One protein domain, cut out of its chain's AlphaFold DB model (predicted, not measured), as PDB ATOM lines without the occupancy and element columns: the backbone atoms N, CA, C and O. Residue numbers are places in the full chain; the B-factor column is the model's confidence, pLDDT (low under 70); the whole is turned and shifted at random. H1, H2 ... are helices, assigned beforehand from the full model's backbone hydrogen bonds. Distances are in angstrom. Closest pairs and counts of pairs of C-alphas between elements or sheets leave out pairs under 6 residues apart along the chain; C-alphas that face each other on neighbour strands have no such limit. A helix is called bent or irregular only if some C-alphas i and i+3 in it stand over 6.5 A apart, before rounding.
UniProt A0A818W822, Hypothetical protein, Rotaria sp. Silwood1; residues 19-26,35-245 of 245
ATOM      1  N   ASP A  19     186.219  96.169 155.492       62.19
ATOM      2  CA  ASP A  19     187.023  96.529 154.324       62.19
ATOM      3  C   ASP A  19     186.968  98.038 154.074       62.19
ATOM      4  O   ASP A  19     188.005  98.636 153.800       62.19
ATOM      5  N   ASP A  20     185.805  98.670 154.248       68.00
ATOM      6  CA  ASP A  20     185.650 100.123 154.127       68.00
ATOM      7  C   ASP A  20     186.527 100.870 155.142       68.00
ATOM      8  O   ASP A  20     187.247 101.799 154.772       68.00
ATOM      9  N   GLU A  21     186.524 100.451 156.411       72.38
ATOM     10  CA  GLU A  21     187.351 101.057 157.463       72.38
ATOM     11  C   GLU A  21     188.846 100.923 157.166       72.38
ATOM     12  O   GLU A  21     189.593 101.906 157.236       72.38
ATOM     13  N   ARG A  22     189.292  99.719 156.787       74.12
ATOM     14  CA  ARG A  22     190.699  99.466 156.462       74.12
ATOM     15  C   ARG A  22     191.135 100.219 155.211       74.12
ATOM     16  O   ARG A  22     192.199 100.833 155.213       74.12
ATOM     17  N   VAL A  23     190.333 100.183 154.149       71.19
ATOM     18  CA  VAL A  23     190.643 100.886 152.901       71.19
ATOM     19  C   VAL A  23     190.668 102.391 153.136       71.19
ATOM     20  O   VAL A  23     191.541 103.055 152.591       71.19
ATOM     21  N   ASN A  24     189.781 102.935 153.972       72.38
ATOM     22  CA  ASN A  24     189.797 104.352 154.331       72.38
ATOM     23  C   ASN A  24     191.068 104.730 155.109       72.38
ATOM     24  O   ASN A  24     191.702 105.735 154.794       72.38
ATOM     25  N   PHE A  25     191.490 103.904 156.070       77.50
ATOM     26  CA  PHE A  25     192.750 104.100 156.789       77.50
ATOM     27  C   PHE A  25     193.969 104.054 155.850       77.50
ATOM     28  O   PHE A  25     194.759 104.997 155.817       77.50
ATOM     29  N   ASP A  26     194.089 103.009 155.026       75.12
ATOM     30  CA  ASP A  26     195.198 102.854 154.077       75.12
ATOM     31  C   ASP A  26     195.190 103.972 153.016       75.12
ATOM     32  O   ASP A  26     196.243 104.493 152.650       75.12
ATOM     33  N   LEU A  35     202.037 105.576 153.563       72.75
ATOM     34  CA  LEU A  35     201.991 104.281 152.892       72.75
ATOM     35  C   LEU A  35     202.426 104.463 151.439       72.75
ATOM     36  O   LEU A  35     201.820 105.214 150.682       72.75
ATOM     37  N   LYS A  36     203.480 103.760 151.020       76.94
ATOM     38  CA  LYS A  36     203.871 103.733 149.606       76.94
ATOM     39  C   LYS A  36     202.934 102.825 148.815       76.94
ATOM     40  O   LYS A  36     202.594 101.742 149.287       76.94
ATOM     41  N   LEU A  37     202.617 103.202 147.576       72.62
ATOM     42  CA  LEU A  37     201.750 102.413 146.691       72.62
ATOM     43  C   LEU A  37     202.248 100.972 146.483       72.62
ATOM     44  O   LEU A  37     201.455 100.039 146.455       72.62
ATOM     45  N   GLU A  38     203.564 100.776 146.398       75.12
ATOM     46  CA  GLU A  38     204.206  99.453 146.301       75.12
ATOM     47  C   GLU A  38     203.955  98.552 147.524       75.12
ATOM     48  O   GLU A  38     203.975  97.326 147.415       75.12
ATOM     49  N   ASN A  39     203.668  99.160 148.676       80.56
ATOM     50  CA  ASN A  39     203.339  98.472 149.919       80.56
ATOM     51  C   ASN A  39     201.827  98.339 150.129       80.56
ATOM     52  O   ASN A  39     201.405  97.652 151.060       80.56
ATOM     53  N   TYR A  40     201.014  98.957 149.269       80.50
ATOM     54  CA  TYR A  40     199.569  98.847 149.355       80.50
ATOM     55  C   TYR A  40     199.140  97.426 148.981       80.50
ATOM     56  O   TYR A  40     199.399  96.943 147.877       80.50
ATOM     57  N   GLN A  41     198.501  96.736 149.926       81.50
ATOM     58  CA  GLN A  41     198.220  95.302 149.824       81.50
ATOM     59  C   GLN A  41     197.491  94.901 148.523       81.50
ATOM     60  O   GLN A  41     197.947  93.950 147.886       81.50
ATOM     61  N   PRO A  42     196.457  95.624 148.048       78.81
ATOM     62  CA  PRO A  42     195.798  95.300 146.780       78.81
ATOM     63  C   PRO A  42     196.725  95.381 145.562       78.81
ATOM     64  O   PRO A  42     196.616  94.578 144.641       78.81
ATOM     65  N   ILE A  43     197.689  96.309 145.563       81.50
ATOM     66  CA  ILE A  43     198.675  96.435 144.481       81.50
ATOM     67  C   ILE A  43     199.627  95.241 144.497       81.50
ATOM     68  O   ILE A  43     199.921  94.676 143.445       81.50
ATOM     69  N   ARG A  44     200.050  94.795 145.685       84.88
ATOM     70  CA  ARG A  44     200.862  93.576 145.832       84.88
ATOM     71  C   ARG A  44     200.112  92.324 145.381       84.88
ATOM     72  O   ARG A  44     200.726  91.432 144.805       84.88
ATOM     73  N   GLU A  45     198.807  92.252 145.629       83.56
ATOM     74  CA  GLU A  45     197.959  91.150 145.163       83.56
ATOM     75  C   GLU A  45     197.841  91.131 143.637       83.56
ATOM     76  O   GLU A  45     198.013  90.071 143.038       83.56
ATOM     77  N   LEU A  46     197.663  92.288 142.992       84.50
ATOM     78  CA  LEU A  46     197.708  92.372 141.531       84.50
ATOM     79  C   LEU A  46     199.071  91.944 140.963       84.50
ATOM     80  O   LEU A  46     199.120  91.146 140.030       84.50
ATOM     81  N   GLU A  47     200.179  92.418 141.537       85.75
ATOM     82  CA  GLU A  47     201.531  92.014 141.115       85.75
ATOM     83  C   GLU A  47     201.768  90.512 141.289       85.75
ATOM     84  O   GLU A  47     202.380  89.861 140.441       85.75
ATOM     85  N   LYS A  48     201.231  89.933 142.364       87.50
ATOM     86  CA  LYS A  48     201.270  88.492 142.582       87.50
ATOM     87  C   LYS A  48     200.485  87.742 141.501       87.50
ATOM     88  O   LYS A  48     201.018  86.783 140.955       87.50
ATOM     89  N   ILE A  49     199.279  88.190 141.143       83.75
ATOM     90  CA  ILE A  49     198.468  87.583 140.067       83.75
ATOM     91  C   ILE A  49     199.212  87.639 138.725       83.75
ATOM     92  O   ILE A  49     199.254  86.646 137.995       83.75
ATOM     93  N   LYS A  50     199.838  88.780 138.413       85.88
ATOM     94  CA  LYS A  50     200.701  88.958 137.234       85.88
ATOM     95  C   LYS A  50     201.844  87.942 137.229       85.88
ATOM     96  O   LYS A  50     202.001  87.193 136.268       85.88
ATOM     97  N   PHE A  51     202.580  87.848 138.332       88.00
ATOM     98  CA  PHE A  51     203.696  86.916 138.478       88.00
ATOM     99  C   PHE A  51     203.274  85.439 138.378       88.00
ATOM    100  O   PHE A  51     203.868  84.670 137.623       88.00
ATOM    101  N   GLU A  52     202.233  85.033 139.107       83.38
ATOM    102  CA  GLU A  52     201.731  83.653 139.115       83.38
ATOM    103  C   GLU A  52     201.150  83.247 137.754       83.38
ATOM    104  O   GLU A  52     201.324  82.107 137.316       83.38
ATOM    105  N   GLY A  53     200.499  84.178 137.050       79.31
ATOM    106  CA  GLY A  53     200.011  83.956 135.692       79.31
ATOM    107  C   GLY A  53     201.144  83.714 134.691       79.31
ATOM    108  O   GLY A  53     201.077  82.757 133.914       79.31
ATOM    109  N   ASP A  54     202.217  84.508 134.760       84.94
ATOM    110  CA  ASP A  54     203.397  84.345 133.904       84.94
ATOM    111  C   ASP A  54     204.102  83.004 134.181       84.94
ATOM    112  O   ASP A  54     204.420  82.262 133.244       84.94
ATOM    113  N   GLN A  55     204.280  82.638 135.457       82.69
ATOM    114  CA  GLN A  55     204.843  81.337 135.838       82.69
ATOM    115  C   GLN A  55     203.987  80.170 135.343       82.69
ATOM    116  O   GLN A  55     204.509  79.197 134.798       82.69
ATOM    117  N   ALA A  56     202.666  80.265 135.487       74.69
ATOM    118  CA  ALA A  56     201.770  79.198 135.072       74.69
ATOM    119  C   ALA A  56     201.852  78.918 133.568       74.69
ATOM    120  O   ALA A  56     201.846  77.756 133.167       74.69
ATOM    121  N   ILE A  57     201.971  79.952 132.731       78.50
ATOM    122  CA  ILE A  57     202.150  79.770 131.284       78.50
ATOM    123  C   ILE A  57     203.486  79.089 130.982       78.50
ATOM    124  O   ILE A  57     203.530  78.195 130.140       78.50
ATOM    125  N   GLN A  58     204.563  79.466 131.675       81.06
ATOM    126  CA  GLN A  58     205.882  78.857 131.474       81.06
ATOM    127  C   GLN A  58     205.918  77.376 131.871       81.06
ATOM    128  O   GLN A  58     206.572  76.580 131.201       81.06
ATOM    129  N   MET A  59     205.209  77.003 132.940       74.88
ATOM    130  CA  MET A  59     205.194  75.635 133.471       74.88
ATOM    131  C   MET A  59     204.152  74.725 132.801       74.88
ATOM    132  O   MET A  59     204.159  73.516 133.031       74.88
ATOM    133  N   THR A  60     203.248  75.272 131.979       74.31
ATOM    134  CA  THR A  60     202.185  74.491 131.332       74.31
ATOM    135  C   THR A  60     202.668  73.845 130.033       74.31
ATOM    136  O   THR A  60     203.082  74.521 129.090       74.31
ATOM    137  N   ASN A  61     202.508  72.523 129.937       81.06
ATOM    138  CA  ASN A  61     202.646  71.789 128.679       81.06
ATOM    139  C   ASN A  61     201.352  71.908 127.866       81.06
ATOM    140  O   ASN A  61     200.394  71.169 128.088       81.06
ATOM    141  N   PHE A  62     201.315  72.855 126.930       75.88
ATOM    142  CA  PHE A  62     200.167  73.039 126.041       75.88
ATOM    143  C   PHE A  62     200.092  71.926 124.991       75.88
ATOM    144  O   PHE A  62     201.095  71.595 124.358       75.88
ATOM    145  N   SER A  63     198.890  71.386 124.774       77.75
ATOM    146  CA  SER A  63     198.643  70.344 123.773       77.75
ATOM    147  C   SER A  63     198.752  70.882 122.347       77.75
ATOM    148  O   SER A  63     199.129  70.145 121.437       77.75
ATOM    149  N   THR A  64     198.467  72.173 122.146       81.50
ATOM    150  CA  THR A  64     198.599  72.841 120.848       81.50
ATOM    151  C   THR A  64     199.286  74.213 120.941       81.50
ATOM    152  O   THR A  64     199.157  74.925 121.943       81.50
ATOM    153  N   PRO A  65     199.957  74.669 119.863       85.25
ATOM    154  CA  PRO A  65     200.499  76.029 119.791       85.25
ATOM    155  C   PRO A  65     199.432  77.129 119.908       85.25
ATOM    156  O   PRO A  65     199.732  78.245 120.331       85.25
ATOM    157  N   GLN A  66     198.190  76.834 119.515       78.25
ATOM    158  CA  GLN A  66     197.089  77.796 119.529       78.25
ATOM    159  C   GLN A  66     196.578  78.057 120.952       78.25
ATOM    160  O   GLN A  66     196.348  79.212 121.308       78.25
ATOM    161  N   GLU A  67     196.490  77.021 121.790       69.62
ATOM    162  CA  GLU A  67     196.163  77.166 123.215       69.62
ATOM    163  C   GLU A  67     197.215  77.992 123.956       69.62
ATOM    164  O   GLU A  67     196.861  78.878 124.734       69.62
ATOM    165  N   LYS A  68     198.503  77.762 123.659       79.62
ATOM    166  CA  LYS A  68     199.598  78.554 124.230       79.62
ATOM    167  C   LYS A  68     199.464  80.037 123.878       79.62
ATOM    168  O   LYS A  68     199.481  80.882 124.768       79.62
ATOM    169  N   LYS A  69     199.251  80.357 122.595       81.44
ATOM    170  CA  LYS A  69     199.047  81.745 122.142       81.44
ATOM    171  C   LYS A  69     197.836  82.405 122.801       81.44
ATOM    172  O   LYS A  69     197.877  83.598 123.097       81.44
ATOM    173  N   MET A  70     196.760  81.650 123.021       72.12
ATOM    174  CA  MET A  70     195.568  82.159 123.694       72.12
ATOM    175  C   MET A  70     195.856  82.490 125.162       72.12
ATOM    176  O   MET A  70     195.539  83.595 125.598       72.12
ATOM    177  N   ALA A  71     196.519  81.590 125.895       71.50
ATOM    178  CA  ALA A  71     196.934  81.829 127.277       71.50
ATOM    179  C   ALA A  71     197.874  83.045 127.398       71.50
ATOM    180  O   ALA A  71     197.624  83.934 128.209       71.50
ATOM    181  N   GLU A  72     198.889  83.154 126.535       80.94
ATOM    182  CA  GLU A  72     199.801  84.309 126.486       80.94
ATOM    183  C   GLU A  72     199.075  85.622 126.162       80.94
ATOM    184  O   GLU A  72     199.420  86.687 126.673       80.94
ATOM    185  N   SER A  73     198.054  85.579 125.301       80.06
ATOM    186  CA  SER A  73     197.236  86.756 125.009       80.06
ATOM    187  C   SER A  73     196.375  87.172 126.199       80.06
ATOM    188  O   SER A  73     196.257  88.367 126.461       80.06
ATOM    189  N   LEU A  74     195.771  86.213 126.906       73.00
ATOM    190  CA  LEU A  74     194.974  86.486 128.102       73.00
ATOM    191  C   LEU A  74     195.843  87.099 129.198       73.00
ATOM    192  O   LEU A  74     195.484  88.137 129.744       73.00
ATOM    193  N   GLN A  75     197.023  86.530 129.435       83.06
ATOM    194  CA  GLN A  75     197.949  87.035 130.439       83.06
ATOM    195  C   GLN A  75     198.468  88.438 130.111       83.06
ATOM    196  O   GLN A  75     198.486  89.302 130.980       83.06
ATOM    197  N   ARG A  76     198.801  88.727 128.844       84.75
ATOM    198  CA  ARG A  76     199.159  90.098 128.434       84.75
ATOM    199  C   ARG A  76     198.028  91.098 128.672       84.75
ATOM    200  O   ARG A  76     198.299  92.217 129.098       84.75
ATOM    201  N   ASN A  77     196.778  90.704 128.428       77.62
ATOM    202  CA  ASN A  77     195.625  91.562 128.702       77.62
ATOM    203  C   ASN A  77     195.443  91.802 130.207       77.62
ATOM    204  O   ASN A  77     195.244  92.945 130.609       77.62
ATOM    205  N   THR A  78     195.563  90.754 131.029       77.69
ATOM    206  CA  THR A  78     195.541  90.856 132.496       77.69
ATOM    207  C   THR A  78     196.625  91.805 132.997       77.69
ATOM    208  O   THR A  78     196.327  92.730 133.749       77.69
ATOM    209  N   ASN A  79     197.860  91.644 132.515       83.75
ATOM    210  CA  ASN A  79     198.984  92.506 132.874       83.75
ATOM    211  C   ASN A  79     198.710  93.964 132.482       83.75
ATOM    212  O   ASN A  79     198.912  94.860 133.294       83.75
ATOM    213  N   GLY A  80     198.160  94.199 131.286       82.62
ATOM    214  CA  GLY A  80     197.761  95.537 130.847       82.62
ATOM    215  C   GLY A  80     196.676  96.173 131.726       82.62
ATOM    216  O   GLY A  80     196.741  97.370 132.002       82.62
ATOM    217  N   TRP A  81     195.693  95.400 132.204       81.44
ATOM    218  CA  TRP A  81     194.678  95.903 133.141       81.44
ATOM    219  C   TRP A  81     195.267  96.237 134.509       81.44
ATOM    220  O   TRP A  81     194.905  97.264 135.078       81.44
ATOM    221  N   ILE A  82     196.182  95.405 135.008       82.88
ATOM    222  CA  ILE A  82     196.892  95.630 136.272       82.88
ATOM    223  C   ILE A  82     197.713  96.916 136.201       82.88
ATOM    224  O   ILE A  82     197.556  97.784 137.057       82.88
ATOM    225  N   ASP A  83     198.531  97.064 135.158       84.94
ATOM    226  CA  ASP A  83     199.392  98.234 134.982       84.94
ATOM    227  C   ASP A  83     198.539  99.511 134.866       84.94
ATOM    228  O   ASP A  83     198.771 100.483 135.582       84.94
ATOM    229  N   THR A  84     197.447  99.465 134.090       81.25
ATOM    230  CA  THR A  84     196.511 100.598 133.984       81.25
ATOM    231  C   THR A  84     195.854 100.929 135.327       81.25
ATOM    232  O   THR A  84     195.708 102.097 135.672       81.25
ATOM    233  N   ALA A  85     195.442  99.927 136.109       79.31
ATOM    234  CA  ALA A  85     194.816 100.169 137.407       79.31
ATOM    235  C   ALA A  85     195.782 100.833 138.400       79.31
ATOM    236  O   ALA A  85     195.382 101.740 139.133       79.31
ATOM    237  N   LYS A  86     197.059 100.430 138.384       82.00
ATOM    238  CA  LYS A  86     198.118 101.048 139.191       82.00
ATOM    239  C   LYS A  86     198.377 102.494 138.782       82.00
ATOM    240  O   LYS A  86     198.400 103.364 139.652       82.00
ATOM    241  N   ASP A  87     198.538 102.752 137.486       82.44
ATOM    242  CA  ASP A  87     198.789 104.100 136.963       82.44
ATOM    243  C   ASP A  87     197.646 105.045 137.334       82.44
ATOM    244  O   ASP A  87     197.866 106.162 137.805       82.44
ATOM    245  N   VAL A  88     196.407 104.567 137.196       75.38
ATOM    246  CA  VAL A  88     195.234 105.364 137.539       75.38
ATOM    247  C   VAL A  88     195.136 105.607 139.049       75.38
ATOM    248  O   VAL A  88     194.875 106.741 139.446       75.38
ATOM    249  N   LEU A  89     195.377 104.603 139.901       78.38
ATOM    250  CA  LEU A  89     195.374 104.799 141.356       78.38
ATOM    251  C   LEU A  89     196.473 105.778 141.800       78.38
ATOM    252  O   LEU A  89     196.204 106.655 142.619       78.38
ATOM    253  N   THR A  90     197.672 105.678 141.219       78.94
ATOM    254  CA  THR A  90     198.782 106.617 141.465       78.94
ATOM    255  C   THR A  90     198.357 108.041 141.129       78.94
ATOM    256  O   THR A  90     198.437 108.928 141.972       78.94
ATOM    257  N   ALA A  91     197.804 108.246 139.931       75.62
ATOM    258  CA  ALA A  91     197.357 109.559 139.493       75.62
ATOM    259  C   ALA A  91     196.205 110.114 140.355       75.62
ATOM    260  O   ALA A  91     196.146 111.318 140.601       75.62
ATOM    261  N   VAL A  92     195.296 109.262 140.845       72.62
ATOM    262  CA  VAL A  92     194.234 109.671 141.785       72.62
ATOM    263  C   VAL A  92     194.822 110.113 143.128       72.62
ATOM    264  O   VAL A  92     194.376 111.128 143.665       72.62
ATOM    265  N   ILE A  93     195.826 109.404 143.653       74.06
ATOM    266  CA  ILE A  93     196.521 109.768 144.898       74.06
ATOM    267  C   ILE A  93     197.290 111.077 144.727       74.06
ATOM    268  O   ILE A  93     197.095 111.988 145.528       74.06
ATOM    269  N   ASP A  94     198.098 111.204 143.672       73.25
ATOM    270  CA  ASP A  94     198.908 112.399 143.408       73.25
ATOM    271  C   ASP A  94     198.027 113.647 143.311       73.25
ATOM    272  O   ASP A  94     198.299 114.676 143.937       73.25
ATOM    273  N   VAL A  95     196.914 113.550 142.576       67.81
ATOM    274  CA  VAL A  95     195.964 114.658 142.472       67.81
ATOM    275  C   VAL A  95     195.216 114.879 143.792       67.81
ATOM    276  O   VAL A  95     194.995 116.027 144.175       67.81
ATOM    277  N   GLY A  96     194.847 113.821 144.519       67.81
ATOM    278  CA  GLY A  96     194.198 113.929 145.827       67.81
ATOM    279  C   GLY A  96     195.067 114.642 146.867       67.81
ATOM    280  O   GLY A  96     194.602 115.582 147.516       67.81
ATOM    281  N   GLY A  97     196.341 114.259 146.973       70.25
ATOM    282  CA  GLY A  97     197.337 114.914 147.822       70.25
ATOM    283  C   GLY A  97     197.584 116.364 147.408       70.25
ATOM    284  O   GLY A  97     197.603 117.259 148.259       70.25
ATOM    285  N   LEU A  98     197.671 116.638 146.101       65.88
ATOM    286  CA  LEU A  98     197.796 118.001 145.583       65.88
ATOM    287  C   LEU A  98     196.590 118.872 145.965       65.88
ATOM    288  O   LEU A  98     196.772 119.992 146.432       65.88
ATOM    289  N   VAL A  99     195.353 118.382 145.820       64.12
ATOM    290  CA  VAL A  99     194.154 119.164 146.173       64.12
ATOM    291  C   VAL A  99     194.081 119.425 147.681       64.12
ATOM    292  O   VAL A  99     193.749 120.542 148.085       64.12
ATOM    293  N   GLN A 100     194.437 118.448 148.523       64.06
ATOM    294  CA  GLN A 100     194.443 118.636 149.977       64.06
ATOM    295  C   GLN A 100     195.510 119.636 150.445       64.06
ATOM    296  O   GLN A 100     195.236 120.454 151.323       64.06
ATOM    297  N   THR A 101     196.700 119.608 149.843       63.50
ATOM    298  CA  THR A 101     197.805 120.526 150.179       63.50
ATOM    299  C   THR A 101     197.613 121.926 149.592       63.50
ATOM    300  O   THR A 101     197.997 122.914 150.216       63.50
ATOM    301  N   CYS A 102     196.969 122.040 148.427       59.91
ATOM    302  CA  CYS A 102     196.708 123.317 147.764       59.91
ATOM    303  C   CYS A 102     195.467 124.055 148.289       59.91
ATOM    304  O   CYS A 102     195.342 125.252 148.035       59.91
ATOM    305  N   GLY A 103     194.559 123.392 149.021       60.84
ATOM    306  CA  GLY A 103     193.343 123.995 149.599       60.84
ATOM    307  C   GLY A 103     193.578 125.350 150.292       60.84
ATOM    308  O   GLY A 103     192.922 126.335 149.945       60.84
ATOM    309  N   PRO A 104     194.564 125.455 151.201       65.44
ATOM    310  CA  PRO A 104     194.933 126.721 151.836       65.44
ATOM    311  C   PRO A 104     195.480 127.779 150.865       65.44
ATOM    312  O   PRO A 104     195.183 128.961 151.020       65.44
ATOM    313  N   ALA A 105     196.238 127.378 149.839       60.44
ATOM    314  CA  ALA A 105     196.796 128.290 148.836       60.44
ATOM    315  C   ALA A 105     195.723 128.837 147.873       60.44
ATOM    316  O   ALA A 105     195.810 129.983 147.437       60.44
ATOM    317  N   ILE A 106     194.680 128.056 147.585       58.19
ATOM    318  CA  ILE A 106     193.497 128.510 146.836       58.19
ATOM    319  C   ILE A 106     192.701 129.516 147.676       58.19
ATOM    320  O   ILE A 106     192.354 130.587 147.182       58.19
ATOM    321  N   ASN A 107     192.477 129.219 148.962       59.84
ATOM    322  CA  ASN A 107     191.791 130.130 149.887       59.84
ATOM    323  C   ASN A 107     192.563 131.442 150.103       59.84
ATOM    324  O   ASN A 107     191.952 132.484 150.324       59.84
ATOM    325  N   ALA A 108     193.892 131.408 149.991       66.56
ATOM    326  CA  ALA A 108     194.756 132.587 150.023       66.56
ATOM    327  C   ALA A 108     194.845 133.339 148.675       66.56
ATOM    328  O   ALA A 108     195.552 134.341 148.588       66.56
ATOM    329  N   GLY A 109     194.168 132.873 147.616       59.91
ATOM    330  CA  GLY A 109     194.192 133.494 146.285       59.91
ATOM    331  C   GLY A 109     195.489 133.281 145.493       59.91
ATOM    332  O   GLY A 109     195.703 133.949 144.483       59.91
ATOM    333  N   ILE A 110     196.354 132.362 145.933       64.44
ATOM    334  CA  ILE A 110     197.650 132.048 145.307       64.44
ATOM    335  C   ILE A 110     197.459 131.115 144.099       64.44
ATOM    336  O   ILE A 110     198.160 131.241 143.097       64.44
ATOM    337  N   LEU A 111     196.484 130.203 144.172       60.00
ATOM    338  CA  LEU A 111     196.098 129.285 143.095       60.00
ATOM    339  C   LEU A 111     194.706 129.624 142.556       60.00
ATOM    340  O   LEU A 111     193.811 129.998 143.314       60.00
ATOM    341  N   LYS A 112     194.503 129.465 141.241       66.06
ATOM    342  CA  LYS A 112     193.217 129.773 140.606       66.06
ATOM    343  C   LYS A 112     192.209 128.630 140.822       66.06
ATOM    344  O   LYS A 112     192.568 127.464 140.662       66.06
ATOM    345  N   PRO A 113     190.922 128.932 141.087       60.84
ATOM    346  CA  PRO A 113     189.858 127.924 141.222       60.84
ATOM    347  C   PRO A 113     189.701 126.979 140.014       60.84
ATOM    348  O   PRO A 113     189.261 125.832 140.161       60.84
ATOM    349  N   ASP A 114     190.084 127.443 138.822       67.00
ATOM    350  CA  ASP A 114     190.015 126.677 137.572       67.00
ATOM    351  C   ASP A 114     190.980 125.482 137.554       67.00
ATOM    352  O   ASP A 114     190.642 124.427 137.011       67.00
ATOM    353  N   ASP A 115     192.146 125.608 138.194       61.84
ATOM    354  CA  ASP A 115     193.154 124.543 138.248       61.84
ATOM    355  C   ASP A 115     192.662 123.375 139.114       61.84
ATOM    356  O   ASP A 115     192.779 122.205 138.745       61.84
ATOM    357  N   VAL A 116     191.980 123.697 140.213       59.84
ATOM    358  CA  VAL A 116     191.346 122.727 141.117       59.84
ATOM    359  C   VAL A 116     190.185 122.021 140.432       59.84
ATOM    360  O   VAL A 116     190.027 120.813 140.547       59.84
ATOM    361  N   THR A 117     189.369 122.771 139.692       65.00
ATOM    362  CA  THR A 117     188.228 122.216 138.952       65.00
ATOM    363  C   THR A 117     188.696 121.248 137.865       65.00
ATOM    364  O   THR A 117     188.100 120.188 137.676       65.00
ATOM    365  N   ARG A 118     189.800 121.565 137.180       65.00
ATOM    366  CA  ARG A 118     190.424 120.669 136.199       65.00
ATOM    367  C   ARG A 118     190.984 119.406 136.857       65.00
ATOM    368  O   ARG A 118     190.746 118.315 136.344       65.00
ATOM    369  N   ALA A 119     191.653 119.546 138.002       65.06
ATOM    370  CA  ALA A 119     192.142 118.423 138.800       65.06
ATOM    371  C   ALA A 119     190.997 117.495 139.253       65.06
ATOM    372  O   ALA A 119     191.089 116.279 139.100       65.06
ATOM    373  N   THR A 120     189.871 118.053 139.709       64.88
ATOM    374  CA  THR A 120     188.675 117.278 140.079       64.88
ATOM    375  C   THR A 120     188.077 116.525 138.889       64.88
ATOM    376  O   THR A 120     187.786 115.336 139.007       64.88
ATOM    377  N   HIS A 121     187.921 117.171 137.727       67.12
ATOM    378  CA  HIS A 121     187.427 116.484 136.526       67.12
ATOM    379  C   HIS A 121     188.356 115.348 136.081       67.12
ATOM    380  O   HIS A 121     187.877 114.290 135.672       67.12
ATOM    381  N   HIS A 122     189.672 115.543 136.197       67.81
ATOM    382  CA  HIS A 122     190.653 114.510 135.890       67.81
ATOM    383  C   HIS A 122     190.500 113.298 136.822       67.81
ATOM    384  O   HIS A 122     190.403 112.171 136.347       67.81
ATOM    385  N   VAL A 123     190.368 113.525 138.134       67.50
ATOM    386  CA  VAL A 123     190.147 112.465 139.136       67.50
ATOM    387  C   VAL A 123     188.858 111.679 138.878       67.50
ATOM    388  O   VAL A 123     188.861 110.452 138.958       67.50
ATOM    389  N   ILE A 124     187.767 112.356 138.507       66.50
ATOM    390  CA  ILE A 124     186.499 111.691 138.164       66.50
ATOM    391  C   ILE A 124     186.666 110.805 136.918       66.50
ATOM    392  O   ILE A 124     186.268 109.642 136.935       66.50
ATOM    393  N   SER A 125     187.301 111.320 135.861       70.75
ATOM    394  CA  SER A 125     187.539 110.567 134.618       70.75
ATOM    395  C   SER A 125     188.439 109.338 134.828       70.75
ATOM    396  O   SER A 125     188.215 108.267 134.249       70.75
ATOM    397  N   LEU A 126     189.433 109.464 135.707       72.12
ATOM    398  CA  LEU A 126     190.272 108.360 136.161       72.12
ATOM    399  C   LEU A 126     189.446 107.303 136.916       72.12
ATOM    400  O   LEU A 126     189.529 106.115 136.596       72.12
ATOM    401  N   GLY A 127     188.563 107.725 137.826       72.25
ATOM    402  CA  GLY A 127     187.630 106.833 138.521       72.25
ATOM    403  C   GLY A 127     186.704 106.055 137.574       72.25
ATOM    404  O   GLY A 127     186.526 104.846 137.726       72.25
ATOM    405  N   GLU A 128     186.169 106.701 136.535       73.75
ATOM    406  CA  GLU A 128     185.360 106.035 135.500       73.75
ATOM    407  C   GLU A 128     186.162 105.000 134.697       73.75
ATOM    408  O   GLU A 128     185.632 103.967 134.275       73.75
ATOM    409  N   THR A 129     187.452 105.254 134.485       76.12
ATOM    410  CA  THR A 129     188.347 104.310 133.809       76.12
ATOM    411  C   THR A 129     188.618 103.086 134.678       76.12
ATOM    412  O   THR A 129     188.455 101.967 134.188       76.12
ATOM    413  N   LEU A 130     188.908 103.271 135.970       78.50
ATOM    414  CA  LEU A 130     189.031 102.166 136.929       78.50
ATOM    415  C   LEU A 130     187.758 101.326 136.996       78.50
ATOM    416  O   LEU A 130     187.820 100.101 136.918       78.50
ATOM    417  N   LYS A 131     186.594 101.977 137.053       77.56
ATOM    418  CA  LYS A 131     185.298 101.293 137.067       77.56
ATOM    419  C   LYS A 131     185.092 100.413 135.832       77.56
ATOM    420  O   LYS A 131     184.621  99.287 135.957       77.56
ATOM    421  N   ARG A 132     185.459 100.890 134.636       79.56
ATOM    422  CA  ARG A 132     185.363 100.090 133.398       79.56
ATOM    423  C   ARG A 132     186.275  98.864 133.429       79.56
ATOM    424  O   ARG A 132     185.853  97.794 132.996       79.56
ATOM    425  N   ILE A 133     187.502  99.020 133.925       79.62
ATOM    426  CA  ILE A 133     188.463  97.915 134.059       79.62
ATOM    427  C   ILE A 133     187.934  96.877 135.052       79.62
ATOM    428  O   ILE A 133     187.906  95.690 134.738       79.62
ATOM    429  N   TYR A 134     187.441  97.333 136.203       85.38
ATOM    430  CA  TYR A 134     186.830  96.483 137.218       85.38
ATOM    431  C   TYR A 134     185.624  95.708 136.683       85.38
ATOM    432  O   TYR A 134     185.613  94.484 136.768       85.38
ATOM    433  N   ASN A 135     184.663  96.383 136.046       83.69
ATOM    434  CA  ASN A 135     183.487  95.718 135.478       83.69
ATOM    435  C   ASN A 135     183.888  94.619 134.488       83.69
ATOM    436  O   ASN A 135     183.352  93.519 134.532       83.69
ATOM    437  N   ARG A 136     184.892  94.880 133.644       82.56
ATOM    438  CA  ARG A 136     185.390  93.885 132.691       82.56
ATOM    439  C   ARG A 136     186.062  92.691 133.373       82.56
ATOM    440  O   ARG A 136     185.939  91.567 132.888       82.56
ATOM    441  N   ALA A 137     186.766  92.918 134.480       83.44
ATOM    442  CA  ALA A 137     187.323  91.841 135.290       83.44
ATOM    443  C   ALA A 137     186.215  91.005 135.952       83.44
ATOM    444  O   ALA A 137     186.298  89.778 135.931       83.44
ATOM    445  N   CYS A 138     185.153  91.644 136.450       85.75
ATOM    446  CA  CYS A 138     183.971  90.964 136.980       85.75
ATOM    447  C   CYS A 138     183.246  90.139 135.913       85.75
ATOM    448  O   CYS A 138     182.963  88.968 136.151       85.75
ATOM    449  N   ASP A 139     183.019  90.695 134.721       85.81
ATOM    450  CA  ASP A 139     182.421  89.969 133.594       85.81
ATOM    451  C   ASP A 139     183.256  88.734 133.226       85.81
ATOM    452  O   ASP A 139     182.726  87.648 132.984       85.81
ATOM    453  N   ASN A 140     184.585  88.879 133.228       84.75
ATOM    454  CA  ASN A 140     185.494  87.766 132.989       84.75
ATOM    455  C   ASN A 140     185.426  86.718 134.113       84.75
ATOM    456  O   ASN A 140     185.422  85.525 133.819       84.75
ATOM    457  N   ALA A 141     185.345  87.127 135.380       87.75
ATOM    458  CA  ALA A 141     185.220  86.216 136.520       87.75
ATOM    459  C   ALA A 141     183.923  85.402 136.473       87.75
ATOM    460  O   ALA A 141     183.951  84.182 136.630       87.75
ATOM    461  N   VAL A 142     182.806  86.057 136.157       89.38
ATOM    462  CA  VAL A 142     181.512  85.401 135.939       89.38
ATOM    463  C   VAL A 142     181.608  84.392 134.796       89.38
ATOM    464  O   VAL A 142     181.264  83.228 134.978       89.38
ATOM    465  N   LYS A 143     182.156  84.795 133.644       87.75
ATOM    466  CA  LYS A 143     182.314  83.896 132.493       87.75
ATOM    467  C   LYS A 143     183.167  82.663 132.825       87.75
ATOM    468  O   LYS A 143     182.807  81.551 132.450       87.75
ATOM    469  N   ASN A 144     184.297  82.840 133.515       85.25
ATOM    470  CA  ASN A 144     185.154  81.712 133.895       85.25
ATOM    471  C   ASN A 144     184.485  80.817 134.952       85.25
ATOM    472  O   ASN A 144     184.692  79.604 134.930       85.25
ATOM    473  N   SER A 145     183.653  81.388 135.830       90.94
ATOM    474  CA  SER A 145     182.824  80.608 136.752       90.94
ATOM    475  C   SER A 145     181.830  79.725 135.996       90.94
ATOM    476  O   SER A 145     181.754  78.529 136.273       90.94
ATOM    477  N   ASP A 146     181.150  80.249 134.974       89.62
ATOM    478  CA  ASP A 146     180.235  79.450 134.148       89.62
ATOM    479  C   ASP A 146     180.962  78.286 133.452       89.62
ATOM    480  O   ASP A 146     180.498  77.144 133.492       89.62
ATOM    481  N   GLU A 147     182.142  78.538 132.873       88.12
ATOM    482  CA  GLU A 147     182.972  77.490 132.260       88.12
ATOM    483  C   GLU A 147     183.422  76.424 133.275       88.12
ATOM    484  O   GLU A 147     183.467  75.232 132.957       88.12
ATOM    485  N   PHE A 148     183.725  76.829 134.510       92.19
ATOM    486  CA  PHE A 148     184.065  75.917 135.599       92.19
ATOM    487  C   PHE A 148     182.869  75.067 136.045       92.19
ATOM    488  O   PHE A 148     183.001  73.852 136.202       92.19
ATOM    489  N   LEU A 149     181.692  75.674 136.186       93.25
ATOM    490  CA  LEU A 149     180.457  74.971 136.529       93.25
ATOM    491  C   LEU A 149     180.068  73.942 135.461       93.25
ATOM    492  O   LEU A 149     179.701  72.820 135.806       93.25
ATOM    493  N   LEU A 150     180.233  74.270 134.177       90.31
ATOM    494  CA  LEU A 150     180.027  73.319 133.078       90.31
ATOM    495  C   LEU A 150     181.015  72.146 133.129       90.31
ATOM    496  O   LEU A 150     180.637  71.001 132.867       90.31
ATOM    497  N   ALA A 151     182.277  72.398 133.494       87.88
ATOM    498  CA  ALA A 151     183.270  71.339 133.657       87.88
ATOM    499  C   ALA A 151     182.910  70.388 134.813       87.88
ATOM    500  O   ALA A 151     183.100  69.178 134.682       87.88
ATOM    501  N   ILE A 152     182.358  70.916 135.912       90.31
ATOM    502  CA  ILE A 152     181.841  70.119 137.035       90.31
ATOM    503  C   ILE A 152     180.680  69.232 136.581       90.31
ATOM    504  O   ILE A 152     180.686  68.034 136.855       90.31
ATOM    505  N   GLU A 153     179.702  69.800 135.874       88.69
ATOM    506  CA  GLU A 153     178.526  69.066 135.387       88.69
ATOM    507  C   GLU A 153     178.899  67.967 134.387       88.69
ATOM    508  O   GLU A 153     178.285  66.903 134.382       88.69
ATOM    509  N   SER A 154     179.950  68.195 133.597       86.44
ATOM    510  CA  SER A 154     180.477  67.233 132.623       86.44
ATOM    511  C   SER A 154     181.303  66.101 133.253       86.44
ATOM    512  O   SER A 154     181.720  65.187 132.543       86.44
ATOM    513  N   ASN A 155     181.580  66.146 134.563       86.88
ATOM    514  CA  ASN A 155     182.308  65.100 135.279       86.88
ATOM    515  C   ASN A 155     181.344  64.282 136.151       86.88
ATOM    516  O   ASN A 155     180.895  64.751 137.193       86.88
ATOM    517  N   ASP A 156     181.078  63.034 135.756       83.88
ATOM    518  CA  ASP A 156     180.108  62.143 136.411       83.88
ATOM    519  C   ASP A 156     180.357  61.890 137.908       83.88
ATOM    520  O   ASP A 156     179.401  61.743 138.673       83.88
ATOM    521  N   ASN A 157     181.618  61.822 138.341       83.06
ATOM    522  CA  ASN A 157     181.954  61.549 139.743       83.06
ATOM    523  C   ASN A 157     181.690  62.770 140.624       83.06
ATOM    524  O   ASN A 157     181.199  62.653 141.748       83.06
ATOM    525  N   ILE A 158     182.003  63.952 140.098       86.25
ATOM    526  CA  ILE A 158     181.844  65.219 140.808       86.25
ATOM    527  C   ILE A 158     180.377  65.660 140.773       86.25
ATOM    528  O   ILE A 158     179.832  66.067 141.799       86.25
ATOM    529  N   SER A 159     179.716  65.543 139.620       87.50
ATOM    530  CA  SER A 159     178.345  66.012 139.411       87.50
ATOM    531  C   SER A 159     177.319  65.252 140.252       87.50
ATOM    532  O   SER A 159     176.302  65.832 140.628       87.50
ATOM    533  N   LYS A 160     177.583  63.987 140.605       89.06
ATOM    534  CA  LYS A 160     176.709  63.156 141.458       89.06
ATOM    535  C   LYS A 160     176.972  63.326 142.957       89.06
ATOM    536  O   LYS A 160     176.203  62.818 143.771       89.06
ATOM    537  N   ASN A 161     178.033  64.034 143.345       93.06
ATOM    538  CA  ASN A 161     178.361  64.246 144.750       93.06
ATOM    539  C   ASN A 161     177.452  65.325 145.374       93.06
ATOM    540  O   ASN A 161     177.460  66.483 144.955       93.06
ATOM    541  N   SER A 162     176.691  64.968 146.413       92.81
ATOM    542  CA  SER A 162     175.705  65.862 147.046       92.81
ATOM    543  C   SER A 162     176.320  67.098 147.716       92.81
ATOM    544  O   SER A 162     175.726  68.182 147.690       92.81
ATOM    545  N   THR A 163     177.525  66.977 148.281       92.62
ATOM    546  CA  THR A 163     178.257  68.106 148.874       92.62
ATOM    547  C   THR A 163     178.694  69.091 147.794       92.62
ATOM    548  O   THR A 163     178.506  70.297 147.956       92.62
ATOM    549  N   VAL A 164     179.198  68.592 146.659       92.75
ATOM    550  CA  VAL A 164     179.562  69.444 145.518       92.75
ATOM    551  C   VAL A 164     178.327  70.117 144.926       92.75
ATOM    552  O   VAL A 164     178.359  71.323 144.703       92.75
ATOM    553  N   GLN A 165     177.212  69.402 144.751       93.50
ATOM    554  CA  GLN A 165     175.970  70.007 144.251       93.50
ATOM    555  C   GLN A 165     175.458  71.139 145.151       93.50
ATOM    556  O   GLN A 165     174.998  72.171 144.658       93.50
ATOM    557  N   THR A 166     175.570  70.974 146.471       94.81
ATOM    558  CA  THR A 166     175.196  72.018 147.432       94.81
ATOM    559  C   THR A 166     176.085  73.253 147.272       94.81
ATOM    560  O   THR A 166     175.577  74.371 147.179       94.81
ATOM    561  N   ALA A 167     177.403  73.057 147.164       94.50
ATOM    562  CA  ALA A 167     178.357  74.143 146.947       94.50
ATOM    563  C   ALA A 167     178.165  74.840 145.584       94.50
ATOM    564  O   ALA A 167     178.211  76.065 145.514       94.50
ATOM    565  N   VAL A 168     177.878  74.085 144.516       95.25
ATOM    566  CA  VAL A 168     177.546  74.617 143.183       95.25
ATOM    567  C   VAL A 168     176.297  75.488 143.242       95.25
ATOM    568  O   VAL A 168     176.291  76.594 142.704       95.25
ATOM    569  N   LYS A 169     175.238  75.018 143.912       96.06
ATOM    570  CA  LYS A 169     173.992  75.779 144.055       96.06
ATOM    571  C   LYS A 169     174.216  77.083 144.818       96.06
ATOM    572  O   LYS A 169     173.700  78.115 144.397       96.06
ATOM    573  N   GLN A 170     174.996  77.042 145.901       96.19
ATOM    574  CA  GLN A 170     175.362  78.242 146.650       96.19
ATOM    575  C   GLN A 170     176.133  79.225 145.765       96.19
ATOM    576  O   GLN A 170     175.722  80.372 145.636       96.19
ATOM    577  N   HIS A 171     177.187  78.761 145.087       96.00
ATOM    578  CA  HIS A 171     177.996  79.622 144.230       96.00
ATOM    579  C   HIS A 171     177.174  80.251 143.093       96.00
ATOM    580  O   HIS A 171     177.274  81.449 142.856       96.00
ATOM    581  N   ARG A 172     176.285  79.486 142.443       94.94
ATOM    582  CA  ARG A 172     175.365  80.013 141.417       94.94
ATOM    583  C   ARG A 172     174.456  81.116 141.949       94.94
ATOM    584  O   ARG A 172     174.247  82.117 141.266       94.94
ATOM    585  N   ASN A 173     173.900  80.930 143.143       96.19
ATOM    586  CA  ASN A 173     173.057  81.944 143.768       96.19
ATOM    587  C   ASN A 173     173.861  83.210 144.082       96.19
ATOM    588  O   ASN A 173     173.416  84.296 143.734       96.19
ATOM    589  N   ASP A 174     175.059  83.062 144.642       92.94
ATOM    590  CA  ASP A 174     175.943  84.179 144.983       92.94
ATOM    591  C   ASP A 174     176.370  84.982 143.745       92.94
ATOM    592  O   ASP A 174     176.320  86.211 143.749       92.94
ATOM    593  N   VAL A 175     176.730  84.299 142.651       90.94
ATOM    594  CA  VAL A 175     177.051  84.934 141.360       90.94
ATOM    595  C   VAL A 175     175.837  85.685 140.813       90.94
ATOM    596  O   VAL A 175     175.965  86.821 140.361       90.94
ATOM    597  N   LYS A 176     174.641  85.092 140.899       90.12
ATOM    598  CA  LYS A 176     173.399  85.734 140.455       90.12
ATOM    599  C   LYS A 176     173.060  86.966 141.292       90.12
ATOM    600  O   LYS A 176     172.639  87.979 140.740       90.12
ATOM    601  N   GLU A 177     173.212  86.896 142.609       87.38
ATOM    602  CA  GLU A 177     172.997  88.043 143.492       87.38
ATOM    603  C   GLU A 177     174.012  89.155 143.218       87.38
ATOM    604  O   GLU A 177     173.636  90.329 143.205       87.38
ATOM    605  N   PHE A 178     175.264  88.798 142.918       87.12
ATOM    606  CA  PHE A 178     176.303  89.743 142.515       87.12
ATOM    607  C   PHE A 178     175.954  90.436 141.191       87.12
ATOM    608  O   PHE A 178     175.958  91.662 141.122       87.12
ATOM    609  N   GLN A 179     175.549  89.681 140.163       83.69
ATOM    610  CA  GLN A 179     175.095  90.237 138.879       83.69
ATOM    611  C   GLN A 179     173.867  91.151 139.018       83.69
ATOM    612  O   GLN A 179     173.660  92.042 138.199       83.69
ATOM    613  N   GLN A 180     173.042  90.932 140.046       83.69
ATOM    614  CA  GLN A 180     171.898  91.781 140.387       83.69
ATOM    615  C   GLN A 180     172.274  92.993 141.258       83.69
ATOM    616  O   GLN A 180     171.378  93.726 141.673       83.69
ATOM    617  N   GLY A 181     173.557  93.182 141.586       79.38
ATOM    618  CA  GLY A 181     174.036  94.266 142.449       79.38
ATOM    619  C   GLY A 181     173.609  94.137 143.916       79.38
ATOM    620  O   GLY A 181     173.644  95.116 144.659       79.38
ATOM    621  N   LYS A 182     173.166  92.951 144.353       78.81
ATOM    622  CA  LYS A 182     172.674  92.725 145.723       78.81
ATOM    623  C   LYS A 182     173.796  92.465 146.719       78.81
ATOM    624  O   LYS A 182     173.651  92.817 147.889       78.81
ATOM    625  N   VAL A 183     174.887  91.862 146.254       80.25
ATOM    626  CA  VAL A 183     176.057  91.500 147.060       80.25
ATOM    627  C   VAL A 183     177.351  91.987 146.409       80.25
ATOM    628  O   VAL A 183     177.385  92.286 145.215       80.25
ATOM    629  N   SER A 184     178.412  92.077 147.211       83.25
ATOM    630  CA  SER A 184     179.765  92.441 146.777       83.25
ATOM    631  C   SER A 184     180.422  91.336 145.947       83.25
ATOM    632  O   SER A 184     179.948  90.201 145.921       83.25
ATOM    633  N   VAL A 185     181.563  91.649 145.326       83.88
ATOM    634  CA  VAL A 185     182.443  90.668 144.662       83.88
ATOM    635  C   VAL A 185     183.001  89.609 145.633       83.88
ATOM    636  O   VAL A 185     183.357  88.510 145.210       83.88
ATOM    637  N   ASP A 186     183.034  89.885 146.940       85.12
ATOM    638  CA  ASP A 186     183.553  88.971 147.964       85.12
ATOM    639  C   ASP A 186     182.670  87.750 148.165       85.12
ATOM    640  O   ASP A 186     183.181  86.664 148.427       85.12
ATOM    641  N   VAL A 187     181.351  87.906 148.044       87.81
ATOM    642  CA  VAL A 187     180.401  86.805 148.238       87.81
ATOM    643  C   VAL A 187     180.633  85.686 147.210       87.81
ATOM    644  O   VAL A 187     180.947  84.565 147.627       87.81
ATOM    645  N   PRO A 188     180.598  85.946 145.886       90.44
ATOM    646  CA  PRO A 188     180.932  84.928 144.896       90.44
ATOM    647  C   PRO A 188     182.410  84.511 144.939       90.44
ATOM    648  O   PRO A 188     182.695  83.338 144.708       90.44
ATOM    649  N   TYR A 189     183.348  85.398 145.302       90.44
ATOM    650  CA  TYR A 189     184.758  85.030 145.517       90.44
ATOM    651  C   TYR A 189     184.911  83.960 146.616       90.44
ATOM    652  O   TYR A 189     185.575  82.937 146.429       90.44
ATOM    653  N   GLN A 190     184.265  84.158 147.767       91.88
ATOM    654  CA  GLN A 190     184.341  83.237 148.899       91.88
ATOM    655  C   GLN A 190     183.642  81.912 148.599       91.88
ATOM    656  O   GLN A 190     184.165  80.851 148.952       91.88
ATOM    657  N   SER A 191     182.471  81.938 147.958       94.62
ATOM    658  CA  SER A 191     181.792  80.696 147.588       94.62
ATOM    659  C   SER A 191     182.508  79.945 146.472       94.62
ATOM    660  O   SER A 191     182.540  78.715 146.524       94.62
ATOM    661  N   HIS A 192     183.185  80.641 145.553       94.62
ATOM    662  CA  HIS A 192     184.086  80.017 144.583       94.62
ATOM    663  C   HIS A 192     185.241  79.286 145.280       94.62
ATOM    664  O   HIS A 192     185.507  78.114 144.998       94.62
ATOM    665  N   ALA A 193     185.908  79.945 146.235       92.06
ATOM    666  CA  ALA A 193     187.004  79.347 146.997       92.06
ATOM    667  C   ALA A 193     186.551  78.094 147.769       92.06
ATOM    668  O   ALA A 193     187.227  77.061 147.726       92.06
ATOM    669  N   LYS A 194     185.375  78.157 148.410       94.81
ATOM    670  CA  LYS A 194     184.750  77.006 149.083       94.81
ATOM    671  C   LYS A 194     184.451  75.873 148.099       94.81
ATOM    672  O   LYS A 194     184.845  74.741 148.356       94.81
ATOM    673  N   LEU A 195     183.830  76.173 146.955       94.56
ATOM    674  CA  LEU A 195     183.518  75.186 145.916       94.56
ATOM    675  C   LEU A 195     184.783  74.480 145.403       94.56
ATOM    676  O   LEU A 195     184.826  73.250 145.338       94.56
ATOM    677  N   ARG A 196     185.847  75.238 145.115       92.56
ATOM    678  CA  ARG A 196     187.151  74.687 144.714       92.56
ATOM    679  C   ARG A 196     187.730  73.763 145.787       92.56
ATOM    680  O   ARG A 196     188.266  72.706 145.457       92.56
ATOM    681  N   GLN A 197     187.623  74.132 147.063       91.50
ATOM    682  CA  GLN A 197     188.085  73.292 148.169       91.50
ATOM    683  C   GLN A 197     187.283  71.989 148.274       91.50
ATOM    684  O   GLN A 197     187.881  70.926 148.426       91.50
ATOM    685  N   THR A 198     185.956  72.050 148.133       92.38
ATOM    686  CA  THR A 198     185.092  70.860 148.119       92.38
ATOM    687  C   THR A 198     185.458  69.922 146.970       92.38
ATOM    688  O   THR A 198     185.580  68.717 147.173       92.38
ATOM    689  N   ILE A 199     185.719  70.453 145.774       90.19
ATOM    690  CA  ILE A 199     186.104  69.631 144.617       90.19
ATOM    691  C   ILE A 199     187.457  68.953 144.826       90.19
ATOM    692  O   ILE A 199     187.586  67.777 144.509       90.19
ATOM    693  N   LYS A 200     188.442  69.632 145.430       88.62
ATOM    694  CA  LYS A 200     189.734  69.012 145.780       88.62
ATOM    695  C   LYS A 200     189.602  67.822 146.734       88.62
ATOM    696  O   LYS A 200     190.446  66.933 146.695       88.62
ATOM    697  N   GLN A 201     188.575  67.804 147.586       87.81
ATOM    698  CA  GLN A 201     188.314  66.688 148.503       87.81
ATOM    699  C   GLN A 201     187.671  65.487 147.798       87.81
ATOM    700  O   GLN A 201     187.902  64.352 148.202       87.81
ATOM    701  N   VAL A 202     186.865  65.734 146.762       85.69
ATOM    702  CA  VAL A 202     186.102  64.698 146.046       85.69
ATOM    703  C   VAL A 202     186.873  64.137 144.848       85.69
ATOM    704  O   VAL A 202     186.794  62.945 144.576       85.69
ATOM    705  N   GLU A 203     187.646  64.975 144.160       81.62
ATOM    706  CA  GLU A 203     188.477  64.610 143.013       81.62
ATOM    707  C   GLU A 203     189.936  65.002 143.305       81.62
ATOM    708  O   GLU A 203     190.365  66.108 142.958       81.62
ATOM    709  N   PRO A 204     190.724  64.131 143.959       76.38
ATOM    710  CA  PRO A 204     192.115  64.430 144.286       76.38
ATOM    711  C   PRO A 204     193.029  64.444 143.050       76.38
ATOM    712  O   PRO A 204     194.146  64.960 143.129       76.38
ATOM    713  N   ASN A 205     192.584  63.909 141.904       78.88
ATOM    714  CA  ASN A 205     193.369  63.934 140.676       78.88
ATOM    715  C   ASN A 205     193.402  65.342 140.060       78.88
ATOM    716  O   ASN A 205     192.505  65.747 139.319       78.88
ATOM    717  N   GLN A 206     194.485  66.070 140.328       68.31
ATOM    718  CA  GLN A 206     194.675  67.463 139.907       68.31
ATOM    719  C   GLN A 206     194.841  67.663 138.391       68.31
ATOM    720  O   GLN A 206     194.814  68.799 137.929       68.31
ATOM    721  N   GLN A 207     194.992  66.592 137.603       66.25
ATOM    722  CA  GLN A 207     195.141  66.686 136.144       66.25
ATOM    723  C   GLN A 207     193.803  66.774 135.388       66.25
ATOM    724  O   GLN A 207     193.794  66.830 134.158       66.25
ATOM    725  N   SER A 208     192.661  66.778 136.084       78.12
ATOM    726  CA  SER A 208     191.353  66.850 135.427       78.12
ATOM    727  C   SER A 208     191.067  68.241 134.838       78.12
ATOM    728  O   SER A 208     191.492  69.273 135.363       78.12
ATOM    729  N   ASN A 209     190.267  68.281 133.763       82.25
ATOM    730  CA  ASN A 209     189.793  69.533 133.154       82.25
ATOM    731  C   ASN A 209     189.077  70.446 134.173       82.25
ATOM    732  O   ASN A 209     189.135  71.669 134.074       82.25
ATOM    733  N   VAL A 210     188.451  69.852 135.195       86.12
ATOM    734  CA  VAL A 210     187.760  70.574 136.269       86.12
ATOM    735  C   VAL A 210     188.736  71.393 137.111       86.12
ATOM    736  O   VAL A 210     188.451  72.550 137.399       86.12
ATOM    737  N   HIS A 211     189.908  70.849 137.455       84.19
ATOM    738  CA  HIS A 211     190.922  71.590 138.217       84.19
ATOM    739  C   HIS A 211     191.568  72.704 137.400       84.19
ATOM    740  O   HIS A 211     191.796  73.788 137.934       84.19
ATOM    741  N   LYS A 212     191.787  72.480 136.098       84.00
ATOM    742  CA  LYS A 212     192.251  73.535 135.184       84.00
ATOM    743  C   LYS A 212     191.262  74.704 135.151       84.00
ATOM    744  O   LYS A 212     191.660  75.848 135.357       84.00
ATOM    745  N   LYS A 213     189.970  74.418 134.963       87.06
ATOM    746  CA  LYS A 213     188.919  75.448 134.958       87.06
ATOM    747  C   LYS A 213     188.707  76.106 136.321       87.06
ATOM    748  O   LYS A 213     188.486  77.312 136.376       87.06
ATOM    749  N   ALA A 214     188.865  75.362 137.416       87.56
ATOM    750  CA  ALA A 214     188.844  75.922 138.767       87.56
ATOM    751  C   ALA A 214     189.960  76.956 138.979       87.56
ATOM    752  O   ALA A 214     189.756  77.955 139.664       87.56
ATOM    753  N   GLU A 215     191.144  76.709 138.418       85.62
ATOM    754  CA  GLU A 215     192.298  77.602 138.519       85.62
ATOM    755  C   GLU A 215     192.126  78.865 137.662       85.62
ATOM    756  O   GLU A 215     192.341  79.970 138.156       85.62
ATOM    757  N   GLU A 216     191.672  78.716 136.412       84.38
ATOM    758  CA  GLU A 216     191.336  79.844 135.522       84.38
ATOM    759  C   GLU A 216     190.266  80.752 136.157       84.38
ATOM    760  O   GLU A 216     190.437  81.972 136.223       84.38
ATOM    761  N   SER A 217     189.209  80.152 136.714       88.81
ATOM    762  CA  SER A 217     188.155  80.866 137.439       88.81
ATOM    763  C   SER A 217     188.660  81.514 138.729       88.81
ATOM    764  O   SER A 217     188.324  82.666 138.999       88.81
ATOM    765  N   SER A 218     189.526  80.839 139.499       89.12
ATOM    766  CA  SER A 218     190.118  81.418 140.715       89.12
ATOM    767  C   SER A 218     190.860  82.707 140.395       89.12
ATOM    768  O   SER A 218     190.562  83.731 140.993       89.12
ATOM    769  N   ARG A 219     191.735  82.689 139.383       85.00
ATOM    770  CA  ARG A 219     192.517  83.871 138.993       85.00
ATOM    771  C   ARG A 219     191.646  85.025 138.525       85.00
ATOM    772  O   ARG A 219     191.966  86.183 138.782       85.00
ATOM    773  N   ALA A 220     190.551  84.723 137.832       86.12
ATOM    774  CA  ALA A 220     189.613  85.745 137.395       86.12
ATOM    775  C   ALA A 220     188.897  86.401 138.592       86.12
ATOM    776  O   ALA A 220     188.778  87.626 138.627       86.12
ATOM    777  N   TRP A 221     188.495  85.617 139.598       89.25
ATOM    778  CA  TRP A 221     187.940  86.134 140.855       89.25
ATOM    779  C   TRP A 221     188.978  86.879 141.705       89.25
ATOM    780  O   TRP A 221     188.645  87.926 142.258       89.25
ATOM    781  N   ASP A 222     190.223  86.396 141.769       87.50
ATOM    782  CA  ASP A 222     191.339  87.063 142.454       87.50
ATOM    783  C   ASP A 222     191.575  88.461 141.854       87.50
ATOM    784  O   ASP A 222     191.641  89.460 142.573       87.50
ATOM    785  N   LEU A 223     191.606  88.553 140.519       85.88
ATOM    786  CA  LEU A 223     191.751  89.812 139.788       85.88
ATOM    787  C   LEU A 223     190.562  90.752 140.010       85.88
ATOM    788  O   LEU A 223     190.759  91.937 140.287       85.88
ATOM    789  N   ALA A 224     189.332  90.244 139.894       86.56
ATOM    790  CA  ALA A 224     188.125  91.040 140.105       86.56
ATOM    791  C   ALA A 224     188.065  91.598 141.532       86.56
ATOM    792  O   ALA A 224     187.750  92.771 141.720       86.56
ATOM    793  N   LYS A 225     188.425  90.787 142.532       86.81
ATOM    794  CA  LYS A 225     188.483  91.213 143.930       86.81
ATOM    795  C   LYS A 225     189.531  92.303 144.146       86.81
ATOM    796  O   LYS A 225     189.194  93.365 144.663       86.81
ATOM    797  N   ALA A 226     190.768  92.078 143.707       84.00
ATOM    798  CA  ALA A 226     191.855  93.036 143.892       84.00
ATOM    799  C   ALA A 226     191.567  94.385 143.201       84.00
ATOM    800  O   ALA A 226     191.775  95.448 143.791       84.00
ATOM    801  N   LEU A 227     191.007  94.359 141.985       83.94
ATOM    802  CA  LEU A 227     190.546  95.571 141.297       83.94
ATOM    803  C   LEU A 227     189.369  96.237 142.016       83.94
ATOM    804  O   LEU A 227     189.308  97.464 142.064       83.94
ATOM    805  N   GLY A 228     188.460  95.453 142.598       80.62
ATOM    806  CA  GLY A 228     187.356  95.962 143.406       80.62
ATOM    807  C   GLY A 228     187.852  96.787 144.588       80.62
ATOM    808  O   GLY A 228     187.371  97.900 144.790       80.62
ATOM    809  N   THR A 229     188.849  96.297 145.319       78.75
ATOM    810  CA  THR A 229     189.441  97.034 146.443       78.75
ATOM    811  C   THR A 229     190.109  98.336 145.989       78.75
ATOM    812  O   THR A 229     189.968  99.366 146.645       78.75
ATOM    813  N   ILE A 230     190.778  98.335 144.830       79.69
ATOM    814  CA  ILE A 230     191.388  99.547 144.251       79.69
ATOM    815  C   ILE A 230     190.330 100.579 143.844       79.69
ATOM    816  O   ILE A 230     190.512 101.770 144.096       79.69
ATOM    817  N   VAL A 231     189.221 100.145 143.236       78.50
ATOM    818  CA  VAL A 231     188.103 101.037 142.882       78.50
ATOM    819  C   VAL A 231     187.504 101.679 144.129       78.50
ATOM    820  O   VAL A 231     187.260 102.886 144.124       78.50
ATOM    821  N   LEU A 232     187.299 100.901 145.196       75.50
ATOM    822  CA  LEU A 232     186.806 101.411 146.473       75.50
ATOM    823  C   LEU A 232     187.761 102.461 147.058       75.50
ATOM    824  O   LEU A 232     187.326 103.560 147.403       75.50
ATOM    825  N   ALA A 233     189.063 102.163 147.092       73.81
ATOM    826  CA  ALA A 233     190.090 103.078 147.585       73.81
ATOM    827  C   ALA A 233     190.110 104.393 146.802       73.81
ATOM    828  O   ALA A 233     190.066 105.476 147.388       73.81
ATOM    829  N   ALA A 234     190.100 104.310 145.468       74.69
ATOM    830  CA  ALA A 234     190.025 105.483 144.609       74.69
ATOM    831  C   ALA A 234     188.739 106.283 144.873       74.69
ATOM    832  O   ALA A 234     188.800 107.503 145.002       74.69
ATOM    833  N   GLY A 235     187.591 105.610 145.016       71.38
ATOM    834  CA  GLY A 235     186.306 106.237 145.333       71.38
ATOM    835  C   GLY A 235     186.297 106.974 146.675       71.38
ATOM    836  O   GLY A 235     185.777 108.092 146.754       71.38
ATOM    837  N   ILE A 236     186.919 106.401 147.710       70.50
ATOM    838  CA  ILE A 236     187.096 107.050 149.015       70.50
ATOM    839  C   ILE A 236     187.990 108.285 148.875       70.50
ATOM    840  O   ILE A 236     187.600 109.356 149.338       70.50
ATOM    841  N   ILE A 237     189.123 108.191 148.167       70.06
ATOM    842  CA  ILE A 237     190.020 109.336 147.924       70.06
ATOM    843  C   ILE A 237     189.273 110.464 147.201       70.06
ATOM    844  O   ILE A 237     189.314 111.613 147.645       70.06
ATOM    845  N   VAL A 238     188.532 110.146 146.129       70.00
ATOM    846  CA  VAL A 238     187.697 111.125 145.412       70.00
ATOM    847  C   VAL A 238     186.687 111.771 146.367       70.00
ATOM    848  O   VAL A 238     186.551 112.994 146.387       70.00
ATOM    849  N   SER A 239     186.007 110.974 147.191       66.88
ATOM    850  CA  SER A 239     184.992 111.464 148.132       66.88
ATOM    851  C   SER A 239     185.590 112.365 149.213       66.88
ATOM    852  O   SER A 239     185.046 113.429 149.493       66.88
ATOM    853  N   MET A 240     186.748 112.005 149.771       64.25
ATOM    854  CA  MET A 240     187.479 112.823 150.744       64.25
ATOM    855  C   MET A 240     187.907 114.176 150.165       64.25
ATOM    856  O   MET A 240     187.855 115.193 150.858       64.25
ATOM    857  N   VAL A 241     188.321 114.201 148.896       62.03
ATOM    858  CA  VAL A 241     188.671 115.437 148.182       62.03
ATOM    859  C   VAL A 241     187.439 116.321 147.969       62.03
ATOM    860  O   VAL A 241     187.528 117.541 148.103       62.03
ATOM    861  N   LEU A 242     186.289 115.720 147.655       61.31
ATOM    862  CA  LEU A 242     185.043 116.445 147.403       61.31
ATOM    863  C   LEU A 242     184.354 116.948 148.683       61.31
ATOM    864  O   LEU A 242     183.747 118.013 148.638       61.31
ATOM    865  N   LEU A 243     184.457 116.223 149.805       53.62
ATOM    866  CA  LEU A 243     183.804 116.551 151.086       53.62
ATOM    867  C   LEU A 243     184.571 117.568 151.951       53.62
ATOM    868  O   LEU A 243     184.005 118.102 152.898       53.62
ATOM    869  N   LYS A 244     185.847 117.853 151.650       49.41
ATOM    870  CA  LYS A 244     186.611 118.948 152.290       49.41
ATOM    871  C   LYS A 244     186.318 120.339 151.683       49.41
ATOM    872  O   LYS A 244     187.012 121.297 152.021       49.41
ATOM    873  N   ARG A 245     185.334 120.451 150.783       44.06
ATOM    874  CA  ARG A 245     184.789 121.716 150.256       44.06
ATOM    875  C   ARG A 245     183.476 122.057 150.945       44.06
ATOM    876  O   ARG A 245     183.251 123.267 151.149       44.06
TER     877      ARG A 245
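This is residues 19 to 26 and 35 to 245 of the 245 residues of the protein "Hypothetical protein" of Rotaria sp. Silwood1 (UniProt A0A818W822). What does the model look like? It is an elongated up-and-down bundle of six helices, H2, H3, H4, H6, H7 and H8, each running against the one before it in the chain: long H8 in the middle, the long hairpin of H3 and H4 packed on it. The shorter hairpin of H6 and H7 packs on H8 through H7, H2 packs on H3 and H8, and short H1 meets H8 steeply. What is it made of? The printed part has 219 residues with eight named helices, H1 to H8 in chain order, and no named strand; its class is all helix. It is only just loose, close to compact, with a radius of gyration of the C-alphas of 20.9 A and spans of 73 by 38 by 25 A.

Where are the first helices? H1 is residues 19 to 26, with C-alpha 19 at (187.023, 96.529, 154.324), and H2 is residues 41 to 59, 26.5 A long. H3, residues 65 to 107, is 62.5 A long, with a kink of 40 degrees near residue 101; it is irregular, C-alphas 101 and 104 being 7.0 A apart. What follows? H4 is residues 113 to 153, 60.2 A long, H5 residues 156 to 159, H6 residues 162 to 179 and H7 residues 186 to 202. H8, residues 209 to 243, is 50.7 A long and ends with C-alpha 243 at (183.804, 116.551, 151.086).

What touches the hub, H8? H1 touches its residues 229 to 236 alone at a steep tilt of 61 degrees, the closest C-alphas being Val 23 and Ala 233, 5.8 A. H2 touches it with residues 42 to 49 alone, closest at the C-alphas of Pro 42 and Ala 226, 5.4 A. H4 touches it with 40 pairs of C-alphas within 8 A, opposite ways at a shallow tilt of 20 degrees, closest at Ala 141 and Ala 220, 4.5 A. What else touches? H3 touches H8 with residues 85 to 100 alone, closest at the C-alphas of Gly 96 and Val 241, 6.2 A; H7 touches H8 closest at the C-alphas of Tyr 189 and Trp 221, 5.8 A. H6 and H7 form a hairpin, closest at the C-alphas of Asp 174 and Pro 188, 5.0 A, while H6 and H8 are apart. H5 only just touches H4, only at the corner, with 3 pairs of C-alphas within 8 A, the closest being Glu 153 and Ser 159, 5.1 A. Are the backbones well formed? Every O i to N i+4 pair is within hydrogen-bond range in H1, H2, H4, H6, H7 and H8, and 37 of 39 are in H3; H5 is too short for such a pair.

How far does it reach? The two C-alphas farthest apart, Gly 109 and Asp 156, are 73.4 A apart. Is anything missing? Residues 27 to 34 are not printed, and C-alphas 26 and 35 are 7.0 A apart across the cut; of the links printed whole, none is long. Where is confidence low? The mean pLDDT of the printed part is 79.5, and 41 residues are under 70, among them residues 98 to 124 and 239 to 245.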